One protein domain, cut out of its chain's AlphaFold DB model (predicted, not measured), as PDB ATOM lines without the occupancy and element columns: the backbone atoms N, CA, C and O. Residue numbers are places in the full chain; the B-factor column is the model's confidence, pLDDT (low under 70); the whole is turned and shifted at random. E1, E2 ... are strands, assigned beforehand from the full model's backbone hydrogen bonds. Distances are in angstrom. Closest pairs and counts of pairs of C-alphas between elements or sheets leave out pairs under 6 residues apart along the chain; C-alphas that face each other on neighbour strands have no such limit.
ATOM      1  N   PHE A   3      14.857   2.237 -20.104       98.06
ATOM      2  CA  PHE A   3      13.693   1.441 -19.726       98.06
ATOM      3  C   PHE A   3      12.440   2.306 -19.760       98.06
ATOM      4  O   PHE A   3      12.421   3.386 -19.169       98.06
ATOM      5  N   GLU A   4      11.392   1.820 -20.417       98.50
ATOM      6  CA  GLU A   4      10.048   2.343 -20.199       98.50
ATOM      7  C   GLU A   4       9.445   1.617 -19.006       98.50
ATOM      8  O   GLU A   4       9.357   0.385 -18.997       98.50
ATOM      9  N   CYS A   5       9.026   2.384 -18.002       98.62
ATOM     10  CA  CYS A   5       8.512   1.834 -16.758       98.62
ATOM     11  C   CYS A   5       7.112   2.365 -16.445       98.62
ATOM     12  O   CYS A   5       6.834   3.552 -16.622       98.62
ATOM     13  N   LYS A   6       6.254   1.504 -15.893       98.44
ATOM     14  CA  LYS A   6       5.026   1.911 -15.197       98.44
ATOM     15  C   LYS A   6       5.273   1.887 -13.695       98.44
ATOM     16  O   LYS A   6       5.793   0.904 -13.174       98.44
ATOM     17  N   VAL A   7       4.918   2.963 -12.995       98.56
ATOM     18  CA  VAL A   7       5.079   3.027 -11.534       98.56
ATOM     19  C   VAL A   7       4.173   1.985 -10.887       98.56
ATOM     20  O   VAL A   7       2.965   1.992 -11.115       98.56
ATOM     21  N   SER A   8       4.756   1.106 -10.075       98.31
ATOM     22  CA  SER A   8       4.023   0.071  -9.345       98.31
ATOM     23  C   SER A   8       3.853   0.430  -7.873       98.31
ATOM     24  O   SER A   8       2.797   0.171  -7.300       98.31
ATOM     25  N   GLN A   9       4.865   1.044  -7.249       98.69
ATOM     26  CA  GLN A   9       4.819   1.462  -5.847       98.69
ATOM     27  C   GLN A   9       5.644   2.731  -5.613       98.69
ATOM     28  O   GLN A   9       6.668   2.965  -6.258       98.69
ATOM     29  N   ILE A  10       5.211   3.522  -4.632       98.56
ATOM     30  CA  ILE A  10       5.926   4.688  -4.109       98.56
ATOM     31  C   ILE A  10       5.964   4.540  -2.589       98.56
ATOM     32  O   ILE A  10       4.921   4.580  -1.939       98.56
ATOM     33  N   VAL A  11       7.156   4.360  -2.020       98.25
ATOM     34  CA  VAL A  11       7.350   4.170  -0.577       98.25
ATOM     35  C   VAL A  11       8.192   5.319  -0.035       98.25
ATOM     36  O   VAL A  11       9.367   5.443  -0.378       98.25
ATOM     37  N   GLN A  12       7.613   6.165   0.820       98.50
ATOM     38  CA  GLN A  12       8.402   7.172   1.530       98.50
ATOM     39  C   GLN A  12       9.298   6.483   2.560       98.50
ATOM     40  O   GLN A  12       8.829   5.669   3.361       98.50
ATOM     41  N   LEU A  13      10.590   6.797   2.524       98.38
ATOM     42  CA  LEU A  13      11.561   6.201   3.427       98.38
ATOM     43  C   LEU A  13      11.331   6.687   4.857       98.38
ATOM     44  O   LEU A  13      10.964   7.839   5.105       98.38
ATOM     45  N   LYS A  14      11.585   5.784   5.800       98.38
ATOM     46  CA  LYS A  14      11.527   6.043   7.235       98.38
ATOM     47  C   LYS A  14      12.882   5.773   7.859       98.38
ATOM     48  O   LYS A  14      13.598   4.861   7.444       98.38
ATOM     49  N   ARG A  15      13.215   6.556   8.876       97.62
ATOM     50  CA  ARG A  15      14.322   6.275   9.787       97.62
ATOM     51  C   ARG A  15      13.960   5.098  10.700       97.62
ATOM     52  O   ARG A  15      12.805   4.685  10.790       97.62
ATOM     53  N   ALA A  16      14.958   4.562  11.401       97.88
ATOM     54  CA  ALA A  16      14.753   3.470  12.355       97.88
ATOM     55  C   ALA A  16      13.771   3.837  13.493       97.88
ATOM     56  O   ALA A  16      13.064   2.967  13.995       97.88
ATOM     57  N   ASP A  17      13.678   5.123  13.840       97.69
ATOM     58  CA  ASP A  17      12.743   5.697  14.820       97.69
ATOM     59  C   ASP A  17      11.330   5.966  14.255       97.69
ATOM     60  O   ASP A  17      10.502   6.549  14.944       97.69
ATOM     61  N   GLN A  18      11.033   5.496  13.037       97.06
ATOM     62  CA  GLN A  18       9.764   5.662  12.309       97.06
ATOM     63  C   GLN A  18       9.476   7.064  11.759       97.06
ATOM     64  O   GLN A  18       8.474   7.227  11.054       97.06
ATOM     65  N   GLU A  19      10.358   8.040  11.975       98.31
ATOM     66  CA  GLU A  19      10.217   9.369  11.381       98.31
ATOM     67  C   GLU A  19      10.381   9.318   9.858       98.31
ATOM     68  O   GLU A  19      11.242   8.611   9.316       98.31
ATOM     69  N   LEU A  20       9.549  10.084   9.152       98.31
ATOM     70  CA  LEU A  20       9.580  10.163   7.694       98.31
ATOM     71  C   LEU A  20      10.778  10.991   7.214       98.31
ATOM     72  O   LEU A  20      11.098  12.043   7.764       98.31
ATOM     73  N   VAL A  21      11.406  10.542   6.130       98.06
ATOM     74  CA  VAL A  21      12.464  11.274   5.421       98.06
ATOM     75  C   VAL A  21      11.870  11.838   4.127       98.06
ATOM     76  O   VAL A  21      11.051  11.156   3.501       98.06
ATOM     77  N   PRO A  22      12.246  13.047   3.672       97.88
ATOM     78  CA  PRO A  22      11.839  13.570   2.365       97.88
ATOM     79  C   PRO A  22      12.598  12.876   1.212       97.88
ATOM     80  O   PRO A  22      13.224  13.529   0.382       97.88
ATOM     81  N   SER A  23      12.544  11.542   1.182       98.12
ATOM     82  CA  SER A  23      13.133  10.657   0.175       98.12
ATOM     83  C   SER A  23      12.183   9.487  -0.090       98.12
ATOM     84  O   SER A  23      11.574   8.951   0.839       98.12
ATOM     85  N   TRP A  24      12.081   9.053  -1.347       98.50
ATOM     86  CA  TRP A  24      11.132   8.022  -1.777       98.50
ATOM     87  C   TRP A  24      11.842   6.905  -2.537       98.50
ATOM     88  O   TRP A  24      12.618   7.164  -3.455       98.50
ATOM     89  N   LEU A  25      11.535   5.660  -2.177       98.44
ATOM     90  CA  LEU A  25      11.820   4.497  -3.005       98.44
ATOM     91  C   LEU A  25      10.692   4.355  -4.028       98.44
ATOM     92  O   LEU A  25       9.541   4.103  -3.663       98.44
ATOM     93  N   ILE A  26      11.031   4.522  -5.303       98.50
ATOM     94  CA  ILE A  26      10.105   4.340  -6.421       98.50
ATOM     95  C   ILE A  26      10.380   2.982  -7.056       98.50
ATOM     96  O   ILE A  26      11.509   2.701  -7.458       98.50
ATOM     97  N   LEU A  27       9.348   2.150  -7.156       98.56
ATOM     98  CA  LEU A  27       9.407   0.863  -7.839       98.56
ATOM     99  C   LEU A  27       8.608   0.961  -9.140       98.56
ATOM    100  O   LEU A  27       7.480   1.464  -9.155       98.56
ATOM    101  N   GLY A  28       9.208   0.497 -10.234       98.38
ATOM    102  CA  GLY A  28       8.606   0.507 -11.563       98.38
ATOM    103  C   GLY A  28       8.687  -0.862 -12.229       98.38
ATOM    104  O   GLY A  28       9.717  -1.529 -12.162       98.38
ATOM    105  N   GLU A  29       7.598  -1.271 -12.873       98.62
ATOM    106  CA  GLU A  29       7.559  -2.418 -13.781       98.62
ATOM    107  C   GLU A  29       8.137  -2.002 -15.134       98.62
ATOM    108  O   GLU A  29       7.651  -1.044 -15.738       98.62
ATOM    109  N   VAL A  30       9.152  -2.722 -15.619       98.38
ATOM    110  CA  VAL A  30       9.712  -2.511 -16.961       98.38
ATOM    111  C   VAL A  30       8.742  -3.081 -17.994       98.38
ATOM    112  O   VAL A  30       8.529  -4.290 -18.035       98.38
ATOM    113  N   VAL A  31       8.175  -2.221 -18.839       98.50
ATOM    114  CA  VAL A  31       7.214  -2.608 -19.890       98.50
ATOM    115  C   VAL A  31       7.823  -2.606 -21.291       98.50
ATOM    116  O   VAL A  31       7.316  -3.293 -22.173       98.50
ATOM    117  N   ALA A  32       8.924  -1.878 -21.493       98.19
ATOM    118  CA  ALA A  32       9.731  -1.939 -22.708       98.19
ATOM    119  C   ALA A  32      11.194  -1.568 -22.421       98.19
ATOM    120  O   ALA A  32      11.514  -0.916 -21.422       98.19
ATOM    121  N   VAL A  33      12.094  -1.981 -23.318       97.25
ATOM    122  CA  VAL A  33      13.531  -1.703 -23.230       97.25
ATOM    123  C   VAL A  33      14.031  -1.183 -24.572       97.25
ATOM    124  O   VAL A  33      13.866  -1.840 -25.597       97.25
ATOM    125  N   HIS A  34      14.701  -0.034 -24.550       97.50
ATOM    126  CA  HIS A  34      15.342   0.571 -25.713       97.50
ATOM    127  C   HIS A  34      16.855   0.381 -25.630       97.50
ATOM    128  O   HIS A  34      17.527   0.915 -24.737       97.50
ATOM    129  N   ILE A  35      17.403  -0.391 -26.565       97.62
ATOM    130  CA  ILE A  35      18.836  -0.682 -26.666       97.62
ATOM    131  C   ILE A  35      19.308  -0.261 -28.053       97.62
ATOM    132  O   ILE A  35      18.693  -0.622 -29.051       97.62
ATOM    133  N   ALA A  36      20.409   0.488 -28.117       97.81
ATOM    134  CA  ALA A  36      21.069   0.748 -29.389       97.81
ATOM    135  C   ALA A  36      21.617  -0.576 -29.940       97.81
ATOM    136  O   ALA A  36      22.396  -1.240 -29.258       97.81
ATOM    137  N   GLU A  37      21.215  -0.962 -31.151       96.31
ATOM    138  CA  GLU A  37      21.437  -2.319 -31.680       96.31
ATOM    139  C   GLU A  37      22.908  -2.753 -31.684       96.31
ATOM    140  O   GLU A  37      23.209  -3.908 -31.395       96.31
ATOM    141  N   HIS A  38      23.839  -1.825 -31.923       96.75
ATOM    142  CA  HIS A  38      25.278  -2.115 -31.925       96.75
ATOM    143  C   HIS A  38      25.826  -2.570 -30.558       96.75
ATOM    144  O   HIS A  38      26.908  -3.152 -30.495       96.75
ATOM    145  N   LEU A  39      25.092  -2.320 -29.468       97.38
ATOM    146  CA  LEU A  39      25.432  -2.781 -28.121       97.38
ATOM    147  C   LEU A  39      24.932  -4.205 -27.841       97.38
ATOM    148  O   LEU A  39      25.189  -4.733 -26.764       97.38
ATOM    149  N   LEU A  40      24.220  -4.844 -28.774       97.00
ATOM    150  CA  LEU A  40      23.800  -6.238 -28.657       97.00
ATOM    151  C   LEU A  40      24.754  -7.142 -29.441       97.00
ATOM    152  O   LEU A  40      24.753  -7.176 -30.668       97.00
ATOM    153  N   LYS A  41      25.534  -7.950 -28.722       95.38
ATOM    154  CA  LYS A  41      26.398  -8.989 -29.293       95.38
ATOM    155  C   LYS A  41      25.740 -10.345 -29.087       95.38
ATOM    156  O   LYS A  41      25.647 -10.824 -27.962       95.38
ATOM    157  N   ASN A  42      25.264 -10.967 -30.167       94.12
ATOM    158  CA  ASN A  42      24.516 -12.235 -30.122       94.12
ATOM    159  C   ASN A  42      23.301 -12.183 -29.171       94.12
ATOM    160  O   ASN A  42      23.068 -13.107 -28.396       94.12
ATOM    161  N   GLY A  43      22.569 -11.064 -29.189       93.88
ATOM    162  CA  GLY A  43      21.417 -10.830 -28.310       93.88
ATOM    163  C   GLY A  43      21.771 -10.507 -26.853       93.88
ATOM    164  O   GLY A  43      20.871 -10.302 -26.045       93.88
ATOM    165  N   ILE A  44      23.059 -10.432 -26.509       95.00
ATOM    166  CA  ILE A  44      23.537 -10.092 -25.167       95.00
ATOM    167  C   ILE A  44      24.008  -8.640 -25.164       95.00
ATOM    168  O   ILE A  44      24.793  -8.233 -26.018       95.00
ATOM    169  N   TYR A  45      23.545  -7.867 -24.185       96.19
ATOM    170  CA  TYR A  45      23.986  -6.490 -23.993       96.19
ATOM    171  C   TYR A  45      25.463  -6.428 -23.588       96.19
ATOM    172  O   TYR A  45      25.878  -7.042 -22.603       96.19
ATOM    173  N   ASP A  46      26.251  -5.672 -24.344       95.50
ATOM    174  CA  ASP A  46      27.647  -5.388 -24.046       95.50
ATOM    175  C   ASP A  46      27.760  -4.129 -23.178       95.50
ATOM    176  O   ASP A  46      27.874  -3.004 -23.666       95.50
ATOM    177  N   THR A  47      27.725  -4.332 -21.861       95.25
ATOM    178  CA  THR A  47      27.828  -3.248 -20.876       95.25
ATOM    179  C   THR A  47      29.144  -2.478 -20.969       95.25
ATOM    180  O   THR A  47      29.149  -1.284 -20.691       95.25
ATOM    181  N   ALA A  48      30.250  -3.131 -21.347       94.69
ATOM    182  CA  ALA A  48      31.547  -2.464 -21.444       94.69
ATOM    183  C   ALA A  48      31.571  -1.500 -22.637       94.69
ATOM    184  O   ALA A  48      31.974  -0.353 -22.482       94.69
ATOM    185  N   ALA A  49      31.057  -1.933 -23.793       94.81
ATOM    186  CA  ALA A  49      30.939  -1.085 -24.983       94.81
ATOM    187  C   ALA A  49      29.934   0.069 -24.821       94.81
ATOM    188  O   ALA A  49      29.976   1.030 -25.579       94.81
ATOM    189  N   ALA A  50      29.015  -0.034 -23.859       95.50
ATOM    190  CA  ALA A  50      28.042   1.012 -23.575       95.50
ATOM    191  C   ALA A  50      28.599   2.177 -22.741       95.50
ATOM    192  O   ALA A  50      27.870   3.148 -22.543       95.50
ATOM    193  N   GLU A  51      29.825   2.050 -22.216       95.38
ATOM    194  CA  GLU A  51      30.546   3.084 -21.455       95.38
ATOM    195  C   GLU A  51      29.675   3.819 -20.408       95.38
ATOM    196  O   GLU A  51      29.592   5.051 -20.400       95.38
ATOM    197  N   PRO A  52      28.968   3.099 -19.512       95.75
ATOM    198  CA  PRO A  52      28.176   3.751 -18.481       95.75
ATOM    199  C   PRO A  52      29.083   4.496 -17.498       95.75
ATOM    200  O   PRO A  52      30.121   3.986 -17.075       95.75
ATOM    201  N   ILE A  53      28.640   5.677 -17.072       96.31
ATOM    202  CA  ILE A  53      29.316   6.474 -16.047       96.31
ATOM    203  C   ILE A  53      28.856   6.001 -14.664       96.31
ATOM    204  O   ILE A  53      27.657   5.891 -14.394       96.31
ATOM    205  N   LEU A  54      29.805   5.754 -13.767       97.06
ATOM    206  CA  LEU A  54      29.562   5.316 -12.396       97.06
ATOM    207  C   LEU A  54      29.724   6.495 -11.442       97.06
ATOM    208  O   LEU A  54      30.694   7.246 -11.531       97.06
ATOM    209  N   ARG A  55      28.793   6.641 -10.497       97.19
ATOM    210  CA  ARG A  55      28.873   7.669  -9.458       97.19
ATOM    211  C   ARG A  55      29.739   7.190  -8.291       97.19
ATOM    212  O   ARG A  55      29.479   6.137  -7.715       97.19
ATOM    213  N   GLY A  56      30.738   7.989  -7.932       96.38
ATOM    214  CA  GLY A  56      31.586   7.804  -6.760       96.38
ATOM    215  C   GLY A  56      31.020   8.429  -5.484       96.38
ATOM    216  O   GLY A  56      30.022   9.154  -5.505       96.38
ATOM    217  N   GLY A  57      31.687   8.144  -4.362       95.94
ATOM    218  CA  GLY A  57      31.281   8.617  -3.036       95.94
ATOM    219  C   GLY A  57      31.564  10.099  -2.770       95.94
ATOM    220  O   GLY A  57      30.884  10.695  -1.936       95.94
ATOM    221  N   GLY A  58      32.533  10.711  -3.461       96.88
ATOM    222  CA  GLY A  58      32.820  12.134  -3.308       96.88
ATOM    223  C   GLY A  58      31.783  13.056  -3.970       96.88
ATOM    224  O   GLY A  58      30.923  12.620  -4.752       96.88
ATOM    225  N   PRO A  59      31.850  14.372  -3.685       95.38
ATOM    226  CA  PRO A  59      30.874  15.356  -4.162       95.38
ATOM    227  C   PRO A  59      30.731  15.426  -5.688       95.38
ATOM    228  O   PRO A  59      29.647  15.735  -6.186       95.38
ATOM    229  N   ALA A  60      31.797  15.105  -6.424       97.19
ATOM    230  CA  ALA A  60      31.839  15.140  -7.883       97.19
ATOM    231  C   ALA A  60      32.609  13.951  -8.484       97.19
ATOM    232  O   ALA A  60      33.076  14.032  -9.616       97.19
ATOM    233  N   ASP A  61      32.752  12.859  -7.736       97.81
ATOM    234  CA  ASP A  61      33.532  11.712  -8.192       97.81
ATOM    235  C   ASP A  61      32.710  10.893  -9.188       97.81
ATOM    236  O   ASP A  61      31.590  10.468  -8.882       97.81
ATOM    237  N   TYR A  62      33.281  10.644 -10.363       97.88
ATOM    238  CA  TYR A  62      32.713   9.774 -11.386       97.88
ATOM    239  C   TYR A  62      33.806   8.917 -12.012       97.88
ATOM    240  O   TYR A  62      34.966   9.323 -12.075       97.88
ATOM    241  N   PHE A  63      33.418   7.733 -12.471       96.81
ATOM    242  CA  PHE A  63      34.326   6.748 -13.041       96.81
ATOM    243  C   PHE A  63      33.751   6.164 -14.325       96.81
ATOM    244  O   PHE A  63      32.535   6.038 -14.473       96.81
ATOM    245  N   GLU A  64      34.644   5.760 -15.216       96.44
ATOM    246  CA  GLU A  64      34.344   4.863 -16.328       96.44
ATOM    247  C   GLU A  64      34.534   3.404 -15.883       96.44
ATOM    248  O   GLU A  64      35.142   3.120 -14.842       96.44
ATOM    249  N   LEU A  65      34.013   2.455 -16.663       94.00
ATOM    250  CA  LEU A  65      34.293   1.039 -16.438       94.00
ATOM    251  C   LEU A  65      35.748   0.699 -16.787       94.00
ATOM    252  O   LEU A  65      36.296   1.167 -17.779       94.00
TER     253      LEU A  65
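AT A GLANCE: This is residues 3 to 65 of the 76 residues of an uncharacterized protein of Pseudomonas putida S11 (UniProt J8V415). Picture an open hook: a long, bent two-stranded hairpin of E1 and E2, and then a long tail, residues 35 to 65, that turns away beyond E2 and folds back with a gap between its far part and the hairpin. Near the end of the tail a small loop sticks out, residues 56 to 61. The printed part has 63 residues, with no named helix and two named strands, E1 then E2, which make one antiparallel sheet in the order E1 - E2. The class is all strand, though under half of the residues, 27 of 63, are in named elements. The whole is extended, with a radius of gyration of the C-alphas of 17.2 A, and spans 49 by 33 by 15 A, only just flat.

HOW THE PARTS SIT: Start at E1, residues 3 to 14, and go through a tight link of 5 residues into E2, residues 20 to 34; the two form a hairpin. They are antiparallel neighbours, with 165 degrees between their directions. The C-alphas of Val 7 and Gly 28 face each other at 4.3 A, and those of Phe 3 and Val 33 at 4.7 A. Look for N 25 and O 11, 2.8 A apart, and N 4 and O 32, 2.9 A apart, both within hydrogen-bond range. E1 bends by 78 degrees at residue 6, and E2 bends by 81 degrees at residue 31. Farther on, two short antiparallel pairings join residues 40 to 41 with 44 to 45, and residues 54 to 55 with 62 to 63.

IN THESE COORDINATES: Find C-alpha 3 at (13.693, 1.441, -19.726); from there E1 runs 27.4 A to C-alpha 14 at (11.527, 6.043, 7.235). E2 runs 35.2 A from C-alpha 20 to C-alpha 34 at (15.342, 0.571, -25.713).

THE WHOLE: The two C-alphas farthest apart are those of Asp 17 and Asn 42, at 49.8 A. Residues 56 to 61 stand free. The printed part has no cut, its mean pLDDT is 97.2, and no printed residue is under 70.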